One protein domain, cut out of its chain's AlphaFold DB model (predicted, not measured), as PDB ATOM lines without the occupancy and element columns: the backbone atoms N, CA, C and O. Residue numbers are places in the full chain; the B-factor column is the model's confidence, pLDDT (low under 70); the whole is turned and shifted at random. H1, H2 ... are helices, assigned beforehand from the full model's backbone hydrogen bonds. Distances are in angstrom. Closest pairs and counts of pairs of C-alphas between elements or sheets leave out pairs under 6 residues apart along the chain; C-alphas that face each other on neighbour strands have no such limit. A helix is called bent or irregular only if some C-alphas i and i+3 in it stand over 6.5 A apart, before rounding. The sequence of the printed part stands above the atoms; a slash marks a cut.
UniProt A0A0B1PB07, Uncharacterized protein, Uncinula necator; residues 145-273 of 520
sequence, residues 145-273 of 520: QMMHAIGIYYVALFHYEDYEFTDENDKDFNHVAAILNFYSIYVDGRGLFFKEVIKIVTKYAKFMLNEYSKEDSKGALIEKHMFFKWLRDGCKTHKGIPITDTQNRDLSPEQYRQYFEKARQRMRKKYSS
ATOM      1  N   GLN A 145      15.604 -29.340 -37.446       92.00
ATOM      2  CA  GLN A 145      14.294 -29.872 -37.060       92.00
ATOM      3  C   GLN A 145      14.160 -30.101 -35.547       92.00
ATOM      4  O   GLN A 145      13.075 -29.873 -35.009       92.00
ATOM      5  N   MET A 146      15.227 -30.525 -34.859       92.19
ATOM      6  CA  MET A 146      15.231 -30.630 -33.393       92.19
ATOM      7  C   MET A 146      15.037 -29.261 -32.746       92.19
ATOM      8  O   MET A 146      14.156 -29.101 -31.905       92.19
ATOM      9  N   MET A 147      15.801 -28.260 -33.185       91.12
ATOM     10  CA  MET A 147      15.708 -26.904 -32.647       91.12
ATOM     11  C   MET A 147      14.341 -26.274 -32.908       91.12
ATOM     12  O   MET A 147      13.830 -25.555 -32.053       91.12
ATOM     13  N   HIS A 148      13.693 -26.600 -34.031       92.44
ATOM     14  CA  HIS A 148      12.306 -26.198 -34.247       92.44
ATOM     15  C   HIS A 148      11.346 -26.826 -33.242       92.44
ATOM     16  O   HIS A 148      10.534 -26.118 -32.653       92.44
ATOM     17  N   ALA A 149      11.441 -28.139 -33.018       92.81
ATOM     18  CA  ALA A 149      10.598 -28.827 -32.047       92.81
ATOM     19  C   ALA A 149      10.776 -28.248 -30.633       92.81
ATOM     20  O   ALA A 149       9.794 -27.941 -29.961       92.81
ATOM     21  N   ILE A 150      12.023 -28.031 -30.220       90.12
ATOM     22  CA  ILE A 150      12.371 -27.389 -28.950       90.12
ATOM     23  C   ILE A 150      11.787 -25.973 -28.868       90.12
ATOM     24  O   ILE A 150      11.146 -25.616 -27.880       90.12
ATOM     25  N   GLY A 151      11.980 -25.161 -29.909       90.00
ATOM     26  CA  GLY A 151      11.496 -23.785 -29.937       90.00
ATOM     27  C   GLY A 151       9.971 -23.698 -29.844       90.00
ATOM     28  O   GLY A 151       9.452 -22.898 -29.071       90.00
ATOM     29  N   ILE A 152       9.248 -24.557 -30.571       92.38
ATOM     30  CA  ILE A 152       7.781 -24.623 -30.509       92.38
ATOM     31  C   ILE A 152       7.315 -25.021 -29.103       92.38
ATOM     32  O   ILE A 152       6.373 -24.422 -28.586       92.38
ATOM     33  N   TYR A 153       7.984 -25.992 -28.472       89.88
ATOM     34  CA  TYR A 153       7.689 -26.400 -27.098       89.88
ATOM     35  C   TYR A 153       7.810 -25.228 -26.116       89.88
ATOM     36  O   TYR A 153       6.876 -24.962 -25.360       89.88
ATOM     37  N   TYR A 154       8.906 -24.466 -26.173       86.44
ATOM     38  CA  TYR A 154       9.072 -23.308 -25.294       86.44
ATOM     39  C   TYR A 154       8.065 -22.196 -25.577       86.44
ATOM     40  O   TYR A 154       7.539 -21.620 -24.630       86.44
ATOM     41  N   VAL A 155       7.732 -21.916 -26.843       87.44
ATOM     42  CA  VAL A 155       6.652 -20.967 -27.168       87.44
ATOM     43  C   VAL A 155       5.334 -21.399 -26.528       87.44
ATOM     44  O   VAL A 155       4.624 -20.562 -25.974       87.44
ATOM     45  N   ALA A 156       5.013 -22.693 -26.574       88.62
ATOM     46  CA  ALA A 156       3.809 -23.212 -25.944       88.62
ATOM     47  C   ALA A 156       3.848 -23.036 -24.417       88.62
ATOM     48  O   ALA A 156       2.846 -22.625 -23.840       88.62
ATOM     49  N   LEU A 157       4.989 -23.273 -23.759       83.38
ATOM     50  CA  LEU A 157       5.143 -22.975 -22.330       83.38
ATOM     51  C   LEU A 157       4.937 -21.484 -22.033       83.38
ATOM     52  O   LEU A 157       4.095 -21.147 -21.205       83.38
ATOM     53  N   PHE A 158       5.626 -20.595 -22.752       80.12
ATOM     54  CA  PHE A 158       5.509 -19.143 -22.572       80.12
ATOM     55  C   PHE A 158       4.088 -18.619 -22.784       80.12
ATOM     56  O   PHE A 158       3.666 -17.688 -22.100       80.12
ATOM     57  N   HIS A 159       3.338 -19.205 -23.721       82.50
ATOM     58  CA  HIS A 159       1.934 -18.853 -23.935       82.50
ATOM     59  C   HIS A 159       1.100 -19.057 -22.665       82.50
ATOM     60  O   HIS A 159       0.253 -18.216 -22.353       82.50
ATOM     61  N   TYR A 160       1.371 -20.136 -21.927       79.94
ATOM     62  CA  TYR A 160       0.605 -20.517 -20.746       79.94
ATOM     63  C   TYR A 160       1.136 -19.953 -19.414       79.94
ATOM     64  O   TYR A 160       0.381 -19.941 -18.448       79.94
ATOM     65  N   GLU A 161       2.371 -19.435 -19.347       72.44
ATOM     66  CA  GLU A 161       2.976 -18.925 -18.095       72.44
ATOM     67  C   GLU A 161       2.167 -17.805 -17.407       72.44
ATOM     68  O   GLU A 161       2.082 -17.789 -16.183       72.44
ATOM     69  N   ASP A 162       1.526 -16.911 -18.167       61.47
ATOM     70  CA  ASP A 162       0.697 -15.809 -17.631       61.47
ATOM     71  C   ASP A 162      -0.814 -16.055 -17.808       61.47
ATOM     72  O   ASP A 162      -1.642 -15.173 -17.573       61.47
ATOM     73  N   TYR A 163      -1.192 -17.248 -18.268       62.00
ATOM     74  CA  TYR A 163      -2.557 -17.542 -18.702       62.00
ATOM     75  C   TYR A 163      -3.561 -17.629 -17.535       62.00
ATOM     76  O   TYR A 163      -4.767 -17.528 -17.743       62.00
ATOM     77  N   GLU A 164      -3.083 -17.768 -16.295       55.91
ATOM     78  CA  GLU A 164      -3.940 -17.812 -15.103       55.91
ATOM     79  C   GLU A 164      -4.394 -16.441 -14.584       55.91
ATOM     80  O   GLU A 164      -5.352 -16.381 -13.814       55.91
ATOM     81  N   PHE A 165      -3.738 -15.343 -14.975       53.09
ATOM     82  CA  PHE A 165      -3.863 -14.080 -14.236       53.09
ATOM     83  C   PHE A 165      -4.766 -13.021 -14.872       53.09
ATOM     84  O   PHE A 165      -5.179 -12.098 -14.174       53.09
ATOM     85  N   THR A 166      -5.120 -13.134 -16.152       51.28
ATOM     86  CA  THR A 166      -5.880 -12.078 -16.842       51.28
ATOM     87  C   THR A 166      -6.663 -12.628 -18.033       51.28
ATOM     88  O   THR A 166      -6.068 -13.241 -18.911       51.28
ATOM     89  N   ASP A 167      -7.961 -12.316 -18.061       47.38
ATOM     90  CA  ASP A 167      -8.953 -12.478 -19.139       47.38
ATOM     91  C   ASP A 167      -9.747 -13.798 -19.218       47.38
ATOM     92  O   ASP A 167      -9.346 -14.804 -19.803       47.38
ATOM     93  N   GLU A 168     -10.995 -13.740 -18.733       50.94
ATOM     94  CA  GLU A 168     -12.055 -14.711 -19.045       50.94
ATOM     95  C   GLU A 168     -12.400 -14.746 -20.548       50.94
ATOM     96  O   GLU A 168     -12.853 -15.777 -21.038       50.94
ATOM     97  N   ASN A 169     -12.096 -13.671 -21.289       46.81
ATOM     98  CA  ASN A 169     -12.338 -13.539 -22.731       46.81
ATOM     99  C   ASN A 169     -11.276 -14.213 -23.633       46.81
ATOM    100  O   ASN A 169     -11.545 -14.426 -24.813       46.81
ATOM    101  N   ASP A 170     -10.093 -14.583 -23.117       54.16
ATOM    102  CA  ASP A 170      -9.002 -15.205 -23.905       54.16
ATOM    103  C   ASP A 170      -9.134 -16.750 -24.013       54.16
ATOM    104  O   ASP A 170      -8.275 -17.436 -24.576       54.16
ATOM    105  N   LYS A 171     -10.236 -17.326 -23.504       61.69
ATOM    106  CA  LYS A 171     -10.462 -18.784 -23.407       61.69
ATOM    107  C   LYS A 171     -11.137 -19.434 -24.620       61.69
ATOM    108  O   LYS A 171     -11.136 -20.661 -24.705       61.69
ATOM    109  N   ASP A 172     -11.626 -18.646 -25.577       68.06
ATOM    110  CA  ASP A 172     -12.557 -19.129 -26.611       68.06
ATOM    111  C   ASP A 172     -11.954 -19.330 -28.014       68.06
ATOM    112  O   ASP A 172     -12.693 -19.606 -28.963       68.06
ATOM    113  N   PHE A 173     -10.635 -19.209 -28.184       78.44
ATOM    114  CA  PHE A 173      -9.979 -19.362 -29.491       78.44
ATOM    115  C   PHE A 173      -9.011 -20.545 -29.550       78.44
ATOM    116  O   PHE A 173      -8.565 -21.069 -28.531       78.44
ATOM    117  N   ASN A 174      -8.647 -20.954 -30.767       86.38
ATOM    118  CA  ASN A 174      -7.719 -22.061 -30.990       86.38
ATOM    119  C   ASN A 174      -6.275 -21.674 -30.613       86.38
ATOM    120  O   ASN A 174      -5.501 -21.174 -31.436       86.38
ATOM    121  N   HIS A 175      -5.893 -21.917 -29.358       86.00
ATOM    122  CA  HIS A 175      -4.547 -21.612 -28.855       86.00
ATOM    123  C   HIS A 175      -3.456 -22.350 -29.614       86.00
ATOM    124  O   HIS A 175      -2.366 -21.815 -29.791       86.00
ATOM    125  N   VAL A 176      -3.738 -23.570 -30.072       90.75
ATOM    126  CA  VAL A 176      -2.763 -24.365 -30.822       90.75
ATOM    127  C   VAL A 176      -2.404 -23.640 -32.108       90.75
ATOM    128  O   VAL A 176      -1.228 -23.409 -32.373       90.75
ATOM    129  N   ALA A 177      -3.403 -23.203 -32.876       90.25
ATOM    130  CA  ALA A 177      -3.164 -22.422 -34.083       90.25
ATOM    131  C   ALA A 177      -2.391 -21.124 -33.785       90.25
ATOM    132  O   ALA A 177      -1.476 -20.777 -34.532       90.25
ATOM    133  N   ALA A 178      -2.696 -20.443 -32.678       88.06
ATOM    134  CA  ALA A 178      -1.999 -19.222 -32.276       88.06
ATOM    135  C   ALA A 178      -0.522 -19.444 -31.923       88.06
ATOM    136  O   ALA A 178       0.335 -18.729 -32.442       88.06
ATOM    137  N   ILE A 179      -0.212 -20.474 -31.133       90.62
ATOM    138  CA  ILE A 179       1.157 -20.878 -30.774       90.62
ATOM    139  C   ILE A 179       1.969 -21.198 -32.035       90.62
ATOM    140  O   ILE A 179       3.072 -20.683 -32.223       90.62
ATOM    141  N   LEU A 180       1.414 -22.029 -32.924       92.88
ATOM    142  CA  LEU A 180       2.110 -22.467 -34.134       92.88
ATOM    143  C   LEU A 180       2.332 -21.312 -35.123       92.88
ATOM    144  O   LEU A 180       3.401 -21.229 -35.725       92.88
ATOM    145  N   ASN A 181       1.358 -20.403 -35.259       89.12
ATOM    146  CA  ASN A 181       1.501 -19.199 -36.079       89.12
ATOM    147  C   ASN A 181       2.495 -18.199 -35.480       89.12
ATOM    148  O   ASN A 181       3.255 -17.571 -36.213       89.12
ATOM    149  N   PHE A 182       2.521 -18.044 -34.154       87.12
ATOM    150  CA  PHE A 182       3.510 -17.182 -33.514       87.12
ATOM    151  C   PHE A 182       4.924 -17.688 -33.789       87.12
ATOM    152  O   PHE A 182       5.796 -16.911 -34.178       87.12
ATOM    153  N   TYR A 183       5.133 -19.000 -33.644       89.44
ATOM    154  CA  TYR A 183       6.425 -19.612 -33.908       89.44
ATOM    155  C   TYR A 183       6.878 -19.395 -35.361       89.44
ATOM    156  O   TYR A 183       7.998 -18.927 -35.581       89.44
ATOM    157  N   SER A 184       6.014 -19.680 -36.346       88.88
ATOM    158  CA  SER A 184       6.362 -19.527 -37.767       88.88
ATOM    159  C   SER A 184       6.668 -18.083 -38.159       88.88
ATOM    160  O   SER A 184       7.596 -17.846 -38.928       88.88
ATOM    161  N   ILE A 185       5.901 -17.116 -37.644       83.75
ATOM    162  CA  ILE A 185       6.009 -15.713 -38.063       83.75
ATOM    163  C   ILE A 185       7.136 -14.984 -37.319       83.75
ATOM    164  O   ILE A 185       7.852 -14.197 -37.936       83.75
ATOM    165  N   TYR A 186       7.299 -15.216 -36.012       79.62
ATOM    166  CA  TYR A 186       8.130 -14.354 -35.158       79.62
ATOM    167  C   TYR A 186       9.361 -15.020 -34.557       79.62
ATOM    168  O   TYR A 186      10.302 -14.307 -34.217       79.62
ATOM    169  N   VAL A 187       9.364 -16.345 -34.391       81.38
ATOM    170  CA  VAL A 187      10.472 -17.039 -33.715       81.38
ATOM    171  C   VAL A 187      11.437 -17.647 -34.717       81.38
ATOM    172  O   VAL A 187      12.641 -17.458 -34.587       81.38
ATOM    173  N   ASP A 188      10.932 -18.361 -35.722       81.06
ATOM    174  CA  ASP A 188      11.805 -19.005 -36.698       81.06
ATOM    175  C   ASP A 188      12.579 -17.990 -37.556       81.06
ATOM    176  O   ASP A 188      13.769 -18.164 -37.808       81.06
ATOM    177  N   GLY A 189      11.908 -16.938 -38.037       67.88
ATOM    178  CA  GLY A 189      12.512 -15.898 -38.883       67.88
ATOM    179  C   GLY A 189      12.989 -16.369 -40.270       67.88
ATOM    180  O   GLY A 189      13.321 -15.530 -41.105       67.88
ATOM    181  N   ARG A 190      12.994 -17.684 -40.541       69.81
ATOM    182  CA  ARG A 190      13.419 -18.317 -41.804       69.81
ATOM    183  C   ARG A 190      12.254 -18.652 -42.740       69.81
ATOM    184  O   ARG A 190      12.488 -19.043 -43.880       69.81
ATOM    185  N   GLY A 191      11.016 -18.448 -42.290       72.50
ATOM    186  CA  GLY A 191       9.820 -18.536 -43.128       72.50
ATOM    187  C   GLY A 191       9.199 -19.929 -43.217       72.50
ATOM    188  O   GLY A 191       8.595 -20.236 -44.244       72.50
ATOM    189  N   LEU A 192       9.313 -20.761 -42.172       87.00
ATOM    190  CA  LEU A 192       8.566 -22.021 -42.100       87.00
ATOM    191  C   LEU A 192       7.066 -21.814 -42.343       87.00
ATOM    192  O   LEU A 192       6.404 -21.016 -41.673       87.00
ATOM    193  N   PHE A 193       6.489 -22.604 -43.247       90.12
ATOM    194  CA  PHE A 193       5.049 -22.594 -43.463       90.12
ATOM    195  C   PHE A 193       4.327 -23.258 -42.286       90.12
ATOM    196  O   PHE A 193       4.780 -24.260 -41.735       90.12
ATOM    197  N   PHE A 194       3.126 -22.779 -41.956       89.62
ATOM    198  CA  PHE A 194       2.301 -23.328 -40.868       89.62
ATOM    199  C   PHE A 194       2.130 -24.859 -40.939       89.62
ATOM    200  O   PHE A 194       2.243 -25.567 -39.939       89.62
ATOM    201  N   LYS A 195       1.948 -25.404 -42.151       92.44
ATOM    202  CA  LYS A 195       1.854 -26.854 -42.391       92.44
ATOM    203  C   LYS A 195       3.139 -27.606 -42.023       92.44
ATOM    204  O   LYS A 195       3.072 -28.763 -41.616       92.44
ATOM    205  N   GLU A 196       4.302 -26.993 -42.205       93.88
ATOM    206  CA  GLU A 196       5.596 -27.582 -41.853       93.88
ATOM    207  C   GLU A 196       5.794 -27.578 -40.342       93.88
ATOM    208  O   GLU A 196       6.197 -28.598 -39.791       93.88
ATOM    209  N   VAL A 197       5.395 -26.496 -39.667       94.31
ATOM    210  CA  VAL A 197       5.368 -26.437 -38.201       94.31
ATOM    211  C   VAL A 197       4.490 -27.556 -37.638       94.31
ATOM    212  O   VAL A 197       4.946 -28.303 -36.777       94.31
ATOM    213  N   ILE A 198       3.280 -27.762 -38.178       94.88
ATOM    214  CA  ILE A 198       2.422 -28.892 -37.776       94.88
ATOM    215  C   ILE A 198       3.148 -30.226 -37.959       94.88
ATOM    216  O   ILE A 198       3.169 -31.032 -37.034       94.88
ATOM    217  N   LYS A 199       3.780 -30.466 -39.118       95.19
ATOM    218  CA  LYS A 199       4.525 -31.713 -39.370       95.19
ATOM    219  C   LYS A 199       5.648 -31.929 -38.358       95.19
ATOM    220  O   LYS A 199       5.842 -33.061 -37.917       95.19
ATOM    221  N   ILE A 200       6.379 -30.872 -38.002       94.88
ATOM    222  CA  ILE A 200       7.428 -30.920 -36.979       94.88
ATOM    223  C   ILE A 200       6.798 -31.318 -35.644       94.88
ATOM    224  O   ILE A 200       7.218 -32.309 -35.054       94.88
ATOM    225  N   VAL A 201       5.740 -30.635 -35.205       95.19
ATOM    226  CA  VAL A 201       5.078 -30.964 -33.935       95.19
ATOM    227  C   VAL A 201       4.555 -32.394 -33.917       95.19
ATOM    228  O   VAL A 201       4.836 -33.126 -32.977       95.19
ATOM    229  N   THR A 202       3.885 -32.846 -34.978       94.88
ATOM    230  CA  THR A 202       3.405 -34.231 -35.078       94.88
ATOM    231  C   THR A 202       4.558 -35.234 -34.995       94.88
ATOM    232  O   THR A 202       4.455 -36.233 -34.286       94.88
ATOM    233  N   LYS A 203       5.683 -34.966 -35.674       94.25
ATOM    234  CA  LYS A 203       6.875 -35.826 -35.648       94.25
ATOM    235  C   LYS A 203       7.501 -35.916 -34.251       94.25
ATOM    236  O   LYS A 203       7.968 -36.988 -33.875       94.25
ATOM    237  N   TYR A 204       7.504 -34.820 -33.491       93.44
ATOM    238  CA  TYR A 204       8.129 -34.733 -32.165       93.44
ATOM    239  C   TYR A 204       7.120 -34.711 -31.005       93.44
ATOM    240  O   TYR A 204       7.495 -34.400 -29.876       93.44
ATOM    241  N   ALA A 205       5.863 -35.097 -31.238       92.94
ATOM    242  CA  ALA A 205       4.806 -35.025 -30.228       92.94
ATOM    243  C   ALA A 205       5.145 -35.841 -28.973       92.94
ATOM    244  O   ALA A 205       4.961 -35.361 -27.859       92.94
ATOM    245  N   LYS A 206       5.718 -37.042 -29.142       90.44
ATOM    246  CA  LYS A 206       6.155 -37.889 -28.018       90.44
ATOM    247  C   LYS A 206       7.220 -37.201 -27.158       90.44
ATOM    248  O   LYS A 206       7.150 -37.275 -25.938       90.44
ATOM    249  N   PHE A 207       8.182 -36.528 -27.791       88.81
ATOM    250  CA  PHE A 207       9.200 -35.748 -27.088       88.81
ATOM    251  C   PHE A 207       8.554 -34.613 -26.285       88.81
ATOM    252  O   PHE A 207       8.760 -34.527 -25.081       88.81
ATOM    253  N   MET A 208       7.710 -33.800 -26.924       90.12
ATOM    254  CA  MET A 208       7.052 -32.671 -26.259       90.12
ATOM    255  C   MET A 208       6.176 -33.125 -25.086       90.12
ATOM    256  O   MET A 208       6.202 -32.498 -24.035       90.12
ATOM    257  N   LEU A 209       5.435 -34.228 -25.241       88.62
ATOM    258  CA  LEU A 209       4.638 -34.822 -24.162       88.62
ATOM    259  C   LEU A 209       5.508 -35.263 -22.977       88.62
ATOM    260  O   LEU A 209       5.126 -35.024 -21.835       88.62
ATOM    261  N   ASN A 210       6.670 -35.869 -23.243       86.00
ATOM    262  CA  ASN A 210       7.618 -36.262 -22.201       86.00
ATOM    263  C   ASN A 210       8.228 -35.051 -21.479       86.00
ATOM    264  O   ASN A 210       8.465 -35.115 -20.279       86.00
ATOM    265  N   GLU A 211       8.499 -33.949 -22.179       83.81
ATOM    266  CA  GLU A 211       8.985 -32.729 -21.522       83.81
ATOM    267  C   GLU A 211       7.882 -32.048 -20.705       83.81
ATOM    268  O   GLU A 211       8.122 -31.633 -19.572       83.81
ATOM    269  N   TYR A 212       6.648 -32.021 -21.217       82.31
ATOM    270  CA  TYR A 212       5.496 -31.546 -20.455       82.31
ATOM    271  C   TYR A 212       5.290 -32.360 -19.168       82.31
ATOM    272  O   TYR A 212       5.083 -31.769 -18.115       82.31
ATOM    273  N   SER A 213       5.404 -33.692 -19.194       79.00
ATOM    274  CA  SER A 213       5.231 -34.493 -17.971       79.00
ATOM    275  C   SER A 213       6.305 -34.221 -16.910       79.00
ATOM    276  O   SER A 213       6.015 -34.299 -15.716       79.00
ATOM    277  N   LYS A 214       7.524 -33.829 -17.310       76.50
ATOM    278  CA  LYS A 214       8.562 -33.371 -16.369       76.50
ATOM    279  C   LYS A 214       8.178 -32.055 -15.691       76.50
ATOM    280  O   LYS A 214       8.451 -31.881 -14.505       76.50
ATOM    281  N   GLU A 215       7.532 -31.139 -16.411       68.81
ATOM    282  CA  GLU A 215       7.036 -29.885 -15.832       68.81
ATOM    283  C   GLU A 215       5.787 -30.090 -14.953       68.81
ATOM    284  O   GLU A 215       5.557 -29.285 -14.053       68.81
ATOM    285  N   ASP A 216       5.024 -31.175 -15.138       62.97
ATOM    286  CA  ASP A 216       3.792 -31.459 -14.375       62.97
ATOM    287  C   ASP A 216       4.071 -31.649 -12.879       62.97
ATOM    288  O   ASP A 216       3.346 -31.153 -12.013       62.97
ATOM    289  N   SER A 217       5.226 -32.250 -12.578       56.12
ATOM    290  CA  SER A 217       5.758 -32.396 -11.219       56.12
ATOM    291  C   SER A 217       5.993 -31.061 -10.489       56.12
ATOM    292  O   SER A 217       6.164 -31.050  -9.270       56.12
ATOM    293  N   LYS A 218       5.973 -29.928 -11.209       57.06
ATOM    294  CA  LYS A 218       6.205 -28.575 -10.681       57.06
ATOM    295  C   LYS A 218       4.927 -27.733 -10.533       57.06
ATOM    296  O   LYS A 218       5.039 -26.594 -10.083       57.06
ATOM    297  N   GLY A 219       3.742 -28.265 -10.865       50.31
ATOM    298  CA  GLY A 219       2.451 -27.635 -10.545       50.31
ATOM    299  C   GLY A 219       1.424 -27.558 -11.688       50.31
ATOM    300  O   GLY A 219       1.377 -26.590 -12.436       50.31
ATOM    301  N   ALA A 220       0.536 -28.553 -11.742       52.19
ATOM    302  CA  ALA A 220      -0.934 -28.467 -11.841       52.19
ATOM    303  C   ALA A 220      -1.675 -27.782 -13.024       52.19
ATOM    304  O   ALA A 220      -2.903 -27.677 -12.947       52.19
ATOM    305  N   LEU A 221      -1.041 -27.371 -14.131       57.31
ATOM    306  CA  LEU A 221      -1.776 -26.714 -15.245       57.31
ATOM    307  C   LEU A 221      -1.731 -27.406 -16.604       57.31
ATOM    308  O   LEU A 221      -2.498 -27.060 -17.506       57.31
ATOM    309  N   ILE A 222      -0.916 -28.445 -16.741       65.06
ATOM    310  CA  ILE A 222      -0.576 -29.028 -18.040       65.06
ATOM    311  C   ILE A 222      -1.769 -29.732 -18.688       65.06
ATOM    312  O   ILE A 222      -1.999 -29.575 -19.887       65.06
ATOM    313  N   GLU A 223      -2.612 -30.408 -17.905       67.56
ATOM    314  CA  GLU A 223      -3.817 -31.068 -18.427       67.56
ATOM    315  C   GLU A 223      -4.861 -30.091 -18.996       67.56
ATOM    316  O   GLU A 223      -5.701 -30.475 -19.817       67.56
ATOM    317  N   LYS A 224      -4.815 -28.816 -18.590       74.81
ATOM    318  CA  LYS A 224      -5.718 -27.770 -19.088       74.81
ATOM    319  C   LYS A 224      -5.185 -27.095 -20.351       74.81
ATOM    320  O   LYS A 224      -5.966 -26.460 -21.060       74.81
ATOM    321  N   HIS A 225      -3.899 -27.249 -20.669       84.06
ATOM    322  CA  HIS A 225      -3.300 -26.650 -21.856       84.06
ATOM    323  C   HIS A 225      -3.858 -27.312 -23.119       84.06
ATOM    324  O   HIS A 225      -3.648 -28.497 -23.381       84.06
ATOM    325  N   MET A 226      -4.543 -26.526 -23.947       88.19
ATOM    326  CA  MET A 226      -5.112 -26.988 -25.214       88.19
ATOM    327  C   MET A 226      -4.041 -27.578 -26.142       88.19
ATOM    328  O   MET A 226      -4.288 -28.588 -26.798       88.19
ATOM    329  N   PHE A 227      -2.831 -27.006 -26.138       90.44
ATOM    330  CA  PHE A 227      -1.677 -27.560 -26.853       90.44
ATOM    331  C   PHE A 227      -1.321 -28.971 -26.382       90.44
ATOM    332  O   PHE A 227      -1.179 -29.872 -27.203       90.44
ATOM    333  N   PHE A 228      -1.252 -29.192 -25.069       89.50
ATOM    334  CA  PHE A 228      -0.950 -30.502 -24.497       89.50
ATOM    335  C   PHE A 228      -2.039 -31.537 -24.810       89.50
ATOM    336  O   PHE A 228      -1.729 -32.643 -25.255       89.50
ATOM    337  N   LYS A 229      -3.318 -31.166 -24.662       89.06
ATOM    338  CA  LYS A 229      -4.445 -32.025 -25.065       89.06
ATOM    339  C   LYS A 229      -4.357 -32.408 -26.542       89.06
ATOM    340  O   LYS A 229      -4.453 -33.584 -26.875       89.06
ATOM    341  N   TRP A 230      -4.086 -31.438 -27.414       92.56
ATOM    342  CA  TRP A 230      -3.943 -31.678 -28.847       92.56
ATOM    343  C   TRP A 230      -2.776 -32.619 -29.183       92.56
ATOM    344  O   TRP A 230      -2.930 -33.500 -30.034       92.56
ATOM    345  N   LEU A 231      -1.634 -32.490 -28.494       93.31
ATOM    346  CA  LEU A 231      -0.520 -33.437 -28.615       93.31
ATOM    347  C   LEU A 231      -0.955 -34.861 -28.235       93.31
ATOM    348  O   LEU A 231      -0.719 -35.797 -29.001       93.31
ATOM    349  N   ARG A 232      -1.620 -35.014 -27.081       91.00
ATOM    350  CA  ARG A 232      -2.114 -36.301 -26.562       91.00
ATOM    351  C   ARG A 232      -3.132 -36.946 -27.501       91.00
ATOM    352  O   ARG A 232      -3.105 -38.158 -27.698       91.00
ATOM    353  N   ASP A 233      -3.973 -36.135 -28.133       90.69
ATOM    354  CA  ASP A 233      -5.006 -36.591 -29.063       90.69
ATOM    355  C   ASP A 233      -4.449 -36.936 -30.458       90.69
ATOM    356  O   ASP A 233      -5.212 -37.242 -31.381       90.69
ATOM    357  N   GLY A 234      -3.121 -36.911 -30.625       92.06
ATOM    358  CA  GLY A 234      -2.426 -37.319 -31.842       92.06
ATOM    359  C   GLY A 234      -2.277 -36.206 -32.877       92.06
ATOM    360  O   GLY A 234      -2.185 -36.498 -34.068       92.06
ATOM    361  N   CYS A 235      -2.268 -34.939 -32.450       94.12
ATOM    362  CA  CYS A 235      -2.084 -33.770 -33.316       94.12
ATOM    363  C   CYS A 235      -3.097 -33.691 -34.478       94.12
ATOM    364  O   CYS A 235      -2.749 -33.336 -35.607       94.12
ATOM    365  N   LYS A 236      -4.362 -34.055 -34.231       92.81
ATOM    366  CA  LYS A 236      -5.405 -34.118 -35.269       92.81
ATOM    367  C   LYS A 236      -5.626 -32.762 -35.940       92.81
ATOM    368  O   LYS A 236      -5.637 -31.721 -35.284       92.81
ATOM    369  N   THR A 237      -5.858 -32.780 -37.251       90.75
ATOM    370  CA  THR A 237      -6.154 -31.571 -38.034       90.75
ATOM    371  C   THR A 237      -7.388 -31.759 -38.910       90.75
ATOM    372  O   THR A 237      -7.662 -32.860 -39.387       90.75
ATOM    373  N   HIS A 238      -8.127 -30.677 -39.151       86.25
ATOM    374  CA  HIS A 238      -9.204 -30.608 -40.133       86.25
ATOM    375  C   HIS A 238      -8.884 -29.486 -41.120       86.25
ATOM    376  O   HIS A 238      -8.652 -28.351 -40.717       86.25
ATOM    377  N   LYS A 239      -8.808 -29.807 -42.420       85.00
ATOM    378  CA  LYS A 239      -8.401 -28.858 -43.481       85.00
ATOM    379  C   LYS A 239      -7.063 -28.141 -43.201       85.00
ATOM    380  O   LYS A 239      -6.855 -27.017 -43.638       85.00
ATOM    381  N   GLY A 240      -6.143 -28.804 -42.495       82.56
ATOM    382  CA  GLY A 240      -4.826 -28.255 -42.153       82.56
ATOM    383  C   GLY A 240      -4.792 -27.365 -40.906       82.56
ATOM    384  O   GLY A 240      -3.733 -26.824 -40.609       82.56
ATOM    385  N   ILE A 241      -5.901 -27.245 -40.173       85.88
ATOM    386  CA  ILE A 241      -6.004 -26.490 -38.915       85.88
ATOM    387  C   ILE A 241      -6.092 -27.484 -37.739       85.88
ATOM    388  O   ILE A 241      -6.798 -28.491 -37.872       85.88
ATOM    389  N   PRO A 242      -5.388 -27.261 -36.613       88.88
ATOM    390  CA  PRO A 242      -5.503 -28.090 -35.408       88.88
ATOM    391  C   PRO A 242      -6.944 -28.195 -34.888       88.88
ATOM    392  O   PRO A 242      -7.613 -27.177 -34.745       88.88
ATOM    393  N   ILE A 243      -7.417 -29.410 -34.588       85.88
ATOM    394  CA  ILE A 243      -8.741 -29.636 -33.980       85.88
ATOM    395  C   ILE A 243      -8.614 -29.563 -32.457       85.88
ATOM    396  O   ILE A 243      -7.796 -30.279 -31.881       85.88
ATOM    397  N   THR A 244      -9.442 -28.742 -31.811       81.94
ATOM    398  CA  THR A 244      -9.445 -28.515 -30.355       81.94
ATOM    399  C   THR A 244     -10.874 -28.463 -29.805       81.94
ATOM    400  O   THR A 244     -11.809 -28.229 -30.569       81.94
ATOM    401  N   ASP A 245     -11.048 -28.634 -28.487       71.88
ATOM    402  CA  ASP A 245     -12.363 -28.617 -27.810       71.88
ATOM    403  C   ASP A 245     -13.139 -27.302 -28.025       71.88
ATOM    404  O   ASP A 245     -14.367 -27.297 -28.131       71.88
ATOM    405  N   THR A 246     -12.432 -26.173 -28.131       63.44
ATOM    406  CA  THR A 246     -13.012 -24.890 -28.540       63.44
ATOM    407  C   THR A 246     -13.334 -24.958 -30.029       63.44
ATOM    408  O   THR A 246     -12.423 -25.006 -30.858       63.44
ATOM    409  N   GLN A 247     -14.621 -24.986 -30.380       56.97
ATOM    410  CA  GLN A 247     -15.097 -25.065 -31.763       56.97
ATOM    411  C   GLN A 247     -14.553 -23.905 -32.624       56.97
ATOM    412  O   GLN A 247     -15.163 -22.845 -32.688       56.97
ATOM    413  N   ASN A 248     -13.416 -24.125 -33.295       56.47
ATOM    414  CA  ASN A 248     -12.894 -23.437 -34.487       56.47
ATOM    415  C   ASN A 248     -13.059 -21.903 -34.579       56.47
ATOM    416  O   ASN A 248     -13.158 -21.371 -35.687       56.47
ATOM    417  N   ARG A 249     -13.078 -21.159 -33.469       67.25
ATOM    418  CA  ARG A 249     -12.921 -19.703 -33.541       67.25
ATOM    419  C   ARG A 249     -11.441 -19.406 -33.708       67.25
ATOM    420  O   ARG A 249     -10.689 -19.291 -32.741       67.25
ATOM    421  N   ASP A 250     -11.024 -19.352 -34.965       69.75
ATOM    422  CA  ASP A 250      -9.748 -18.750 -35.316       69.75
ATOM    423  C   ASP A 250      -9.778 -17.269 -34.942       69.75
ATOM    424  O   ASP A 250     -10.806 -16.592 -35.059       69.75
ATOM    425  N   LEU A 251      -8.633 -16.762 -34.493       73.94
ATOM    426  CA  LEU A 251      -8.479 -15.338 -34.245       73.94
ATOM    427  C   LEU A 251      -8.638 -14.565 -35.561       73.94
ATOM    428  O   LEU A 251      -8.133 -14.962 -36.615       73.94
ATOM    429  N   SER A 252      -9.310 -13.418 -35.500       76.94
ATOM    430  CA  SER A 252      -9.235 -12.442 -36.585       76.94
ATOM    431  C   SER A 252      -7.788 -11.944 -36.752       76.94
ATOM    432  O   SER A 252      -6.999 -12.001 -35.803       76.94
ATOM    433  N   PRO A 253      -7.409 -11.403 -37.925       76.31
ATOM    434  CA  PRO A 253      -6.063 -10.869 -38.139       76.31
ATOM    435  C   PRO A 253      -5.619  -9.847 -37.083       76.31
ATOM    436  O   PRO A 253      -4.446  -9.815 -36.715       76.31
ATOM    437  N   GLU A 254      -6.544  -9.032 -36.572       76.75
ATOM    438  CA  GLU A 254      -6.245  -8.029 -35.547       76.75
ATOM    439  C   GLU A 254      -6.031  -8.661 -34.170       76.75
ATOM    440  O   GLU A 254      -5.082  -8.318 -33.468       76.75
ATOM    441  N   GLN A 255      -6.835  -9.665 -33.813       77.75
ATOM    442  CA  GLN A 255      -6.617 -10.419 -32.581       77.75
ATOM    443  C   GLN A 255      -5.296 -11.193 -32.619       77.75
ATOM    444  O   GLN A 255      -4.600 -11.237 -31.611       77.75
ATOM    445  N   TYR A 256      -4.899 -11.733 -33.776       78.44
ATOM    446  CA  TYR A 256      -3.569 -12.324 -33.940       78.44
ATOM    447  C   TYR A 256      -2.466 -11.300 -33.665       78.44
ATOM    448  O   TYR A 256      -1.541 -11.597 -32.915       78.44
ATOM    449  N   ARG A 257      -2.563 -10.079 -34.207       75.81
ATOM    450  CA  ARG A 257      -1.580  -9.014 -33.932       75.81
ATOM    451  C   ARG A 257      -1.494  -8.678 -32.448       75.81
ATOM    452  O   ARG A 257      -0.392  -8.619 -31.912       75.81
ATOM    453  N   GLN A 258      -2.637  -8.493 -31.790       79.00
ATOM    454  CA  GLN A 258      -2.691  -8.188 -30.360       79.00
ATOM    455  C   GLN A 258      -2.114  -9.328 -29.519       79.00
ATOM    456  O   GLN A 258      -1.303  -9.091 -28.627       79.00
ATOM    457  N   TYR A 259      -2.484 -10.567 -29.841       77.50
ATOM    458  CA  TYR A 259      -1.951 -11.764 -29.205       77.50
ATOM    459  C   TYR A 259      -0.423 -11.840 -29.346       77.50
ATOM    460  O   TYR A 259       0.283 -12.029 -28.355       77.50
ATOM    461  N   PHE A 260       0.104 -11.615 -30.551       77.31
ATOM    462  CA  PHE A 260       1.543 -11.642 -30.807       77.31
ATOM    463  C   PHE A 260       2.295 -10.513 -30.095       77.31
ATOM    464  O   PHE A 260       3.389 -10.744 -29.579       77.31
ATOM    465  N   GLU A 261       1.716  -9.314 -30.015       79.75
ATOM    466  CA  GLU A 261       2.318  -8.199 -29.283       79.75
ATOM    467  C   GLU A 261       2.340  -8.472 -27.772       79.75
ATOM    468  O   GLU A 261       3.388  -8.320 -27.142       79.75
ATOM    469  N   LYS A 262       1.239  -8.989 -27.199       79.38
ATOM    470  CA  LYS A 262       1.200  -9.449 -25.800       79.38
ATOM    471  C   LYS A 262       2.272 -10.519 -25.547       79.38
ATOM    472  O   LYS A 262       3.065 -10.383 -24.617       79.38
ATOM    473  N   ALA A 263       2.358 -11.551 -26.391       72.00
ATOM    474  CA  ALA A 263       3.355 -12.617 -26.261       72.00
ATOM    475  C   ALA A 263       4.797 -12.081 -26.327       72.00
ATOM    476  O   ALA A 263       5.660 -12.465 -25.534       72.00
ATOM    477  N   ARG A 264       5.061 -11.125 -27.225       73.25
ATOM    478  CA  ARG A 264       6.365 -10.463 -27.342       73.25
ATOM    479  C   ARG A 264       6.721  -9.655 -26.096       73.25
ATOM    480  O   ARG A 264       7.873  -9.688 -25.661       73.25
ATOM    481  N   GLN A 265       5.761  -8.932 -25.527       76.19
ATOM    482  CA  GLN A 265       5.954  -8.174 -24.290       76.19
ATOM    483  C   GLN A 265       6.272  -9.097 -23.111       76.19
ATOM    484  O   GLN A 265       7.194  -8.796 -22.354       76.19
ATOM    485  N   ARG A 266       5.594 -10.250 -23.007       72.44
ATOM    486  CA  ARG A 266       5.891 -11.276 -21.990       72.44
ATOM    487  C   ARG A 266       7.325 -11.788 -22.108       72.44
ATOM    488  O   ARG A 266       8.062 -11.754 -21.124       72.44
ATOM    489  N   MET A 267       7.762 -12.153 -23.318       67.88
ATOM    490  CA  MET A 267       9.153 -12.567 -23.541       67.88
ATOM    491  C   MET A 267      10.138 -11.453 -23.166       67.88
ATOM    492  O   MET A 267      11.064 -11.685 -22.394       67.88
ATOM    493  N   ARG A 268       9.918 -10.215 -23.631       72.69
ATOM    494  CA  ARG A 268      10.788  -9.077 -23.288       72.69
ATOM    495  C   ARG A 268      10.890  -8.855 -21.785       72.69
ATOM    496  O   ARG A 268      11.999  -8.688 -21.293       72.69
ATOM    497  N   LYS A 269       9.767  -8.872 -21.062       72.38
ATOM    498  CA  LYS A 269       9.739  -8.685 -19.606       72.38
ATOM    499  C   LYS A 269      10.596  -9.733 -18.896       72.38
ATOM    500  O   LYS A 269      11.373  -9.375 -18.019       72.38
ATOM    501  N   LYS A 270      10.507 -10.998 -19.315       65.19
ATOM    502  CA  LYS A 270      11.265 -12.094 -18.700       65.19
ATOM    503  C   LYS A 270      12.777 -11.968 -18.903       65.19
ATOM    504  O   LYS A 270      13.527 -12.267 -17.986       65.19
ATOM    505  N   TYR A 271      13.213 -11.494 -20.070       60.09
ATOM    506  CA  TYR A 271      14.640 -11.366 -20.397       60.09
ATOM    507  C   TYR A 271      15.246  -9.986 -20.092       60.09
ATOM    508  O   TYR A 271      16.463  -9.857 -20.068       60.09
ATOM    509  N   SER A 272      14.422  -8.955 -19.875       57.38
ATOM    510  CA  SER A 272      14.887  -7.585 -19.586       57.38
ATOM    511  C   SER A 272      14.859  -7.236 -18.097       57.38
ATOM    512  O   SER A 272      15.383  -6.192 -17.718       57.38
ATOM    513  N   SER A 273      14.240  -8.064 -17.249       43.75
ATOM    514  CA  SER A 273      14.318  -7.887 -15.800       43.75
ATOM    515  C   SER A 273      15.678  -8.386 -15.303       43.75
ATOM    516  O   SER A 273      15.921  -9.589 -15.389       43.75
TER     517      SER A 273
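AT A GLANCE: This is residues 145 to 273 of the 520 residues of an uncharacterized protein of Uncinula necator (UniProt A0A0B1PB07). Two crossed helices, H1 and H3, make the core; bent H4 folds round one side as an L, short H5 packs on H3 and H4b, and H6 crosses H1 on the other side. The printed part has 129 residues, with six named helices, H1 to H6, and no named strand: all helix. It is compact, radius of gyration of the C-alphas 13.9 A, spanning 36 by 34 by 31 A.

IN THESE COORDINATES: Find C-alpha 145 at (14.294, -29.872, -37.060); H1 runs to 161, 24.6 A. H2 is 168 to 171, H3 175 to 187. H4, 194 to 216, one helix by its hydrogen bonds, is bent: C-alphas 203 and 206 are 7.9 A apart, and arms H4a, to 203, and H4b, from 206, stand about perpendicular, 79 degrees. H5 is 226 to 232; H6, 253 to 272, 28.2 A, ends at (14.887, -7.585, -19.586).

HOW THE PARTS SIT: Look first at the closest C-alphas of H1 and H3, Ala 156 and Ile 179, 6.0 A: they touch at a steep tilt of 59 degrees. Among other touches, the closest C-alphas are Ala 149 and Val 201, H4a, 6.2 A; His 159 and Ala 263, H6, 6.8 A; Val 176 and Phe 227, H3 and H5, 5.2 A. H2 touches no helix and is too short for an O i to N i+4 pair; in H1, H3, H4a, H4b, H5 and H6 every such pair is within hydrogen-bond range.

THE WHOLE: The printed part has no cut; residues 233 to 252 form the long link. Confidence is under 70 in 32 residues, among them 162 to 172.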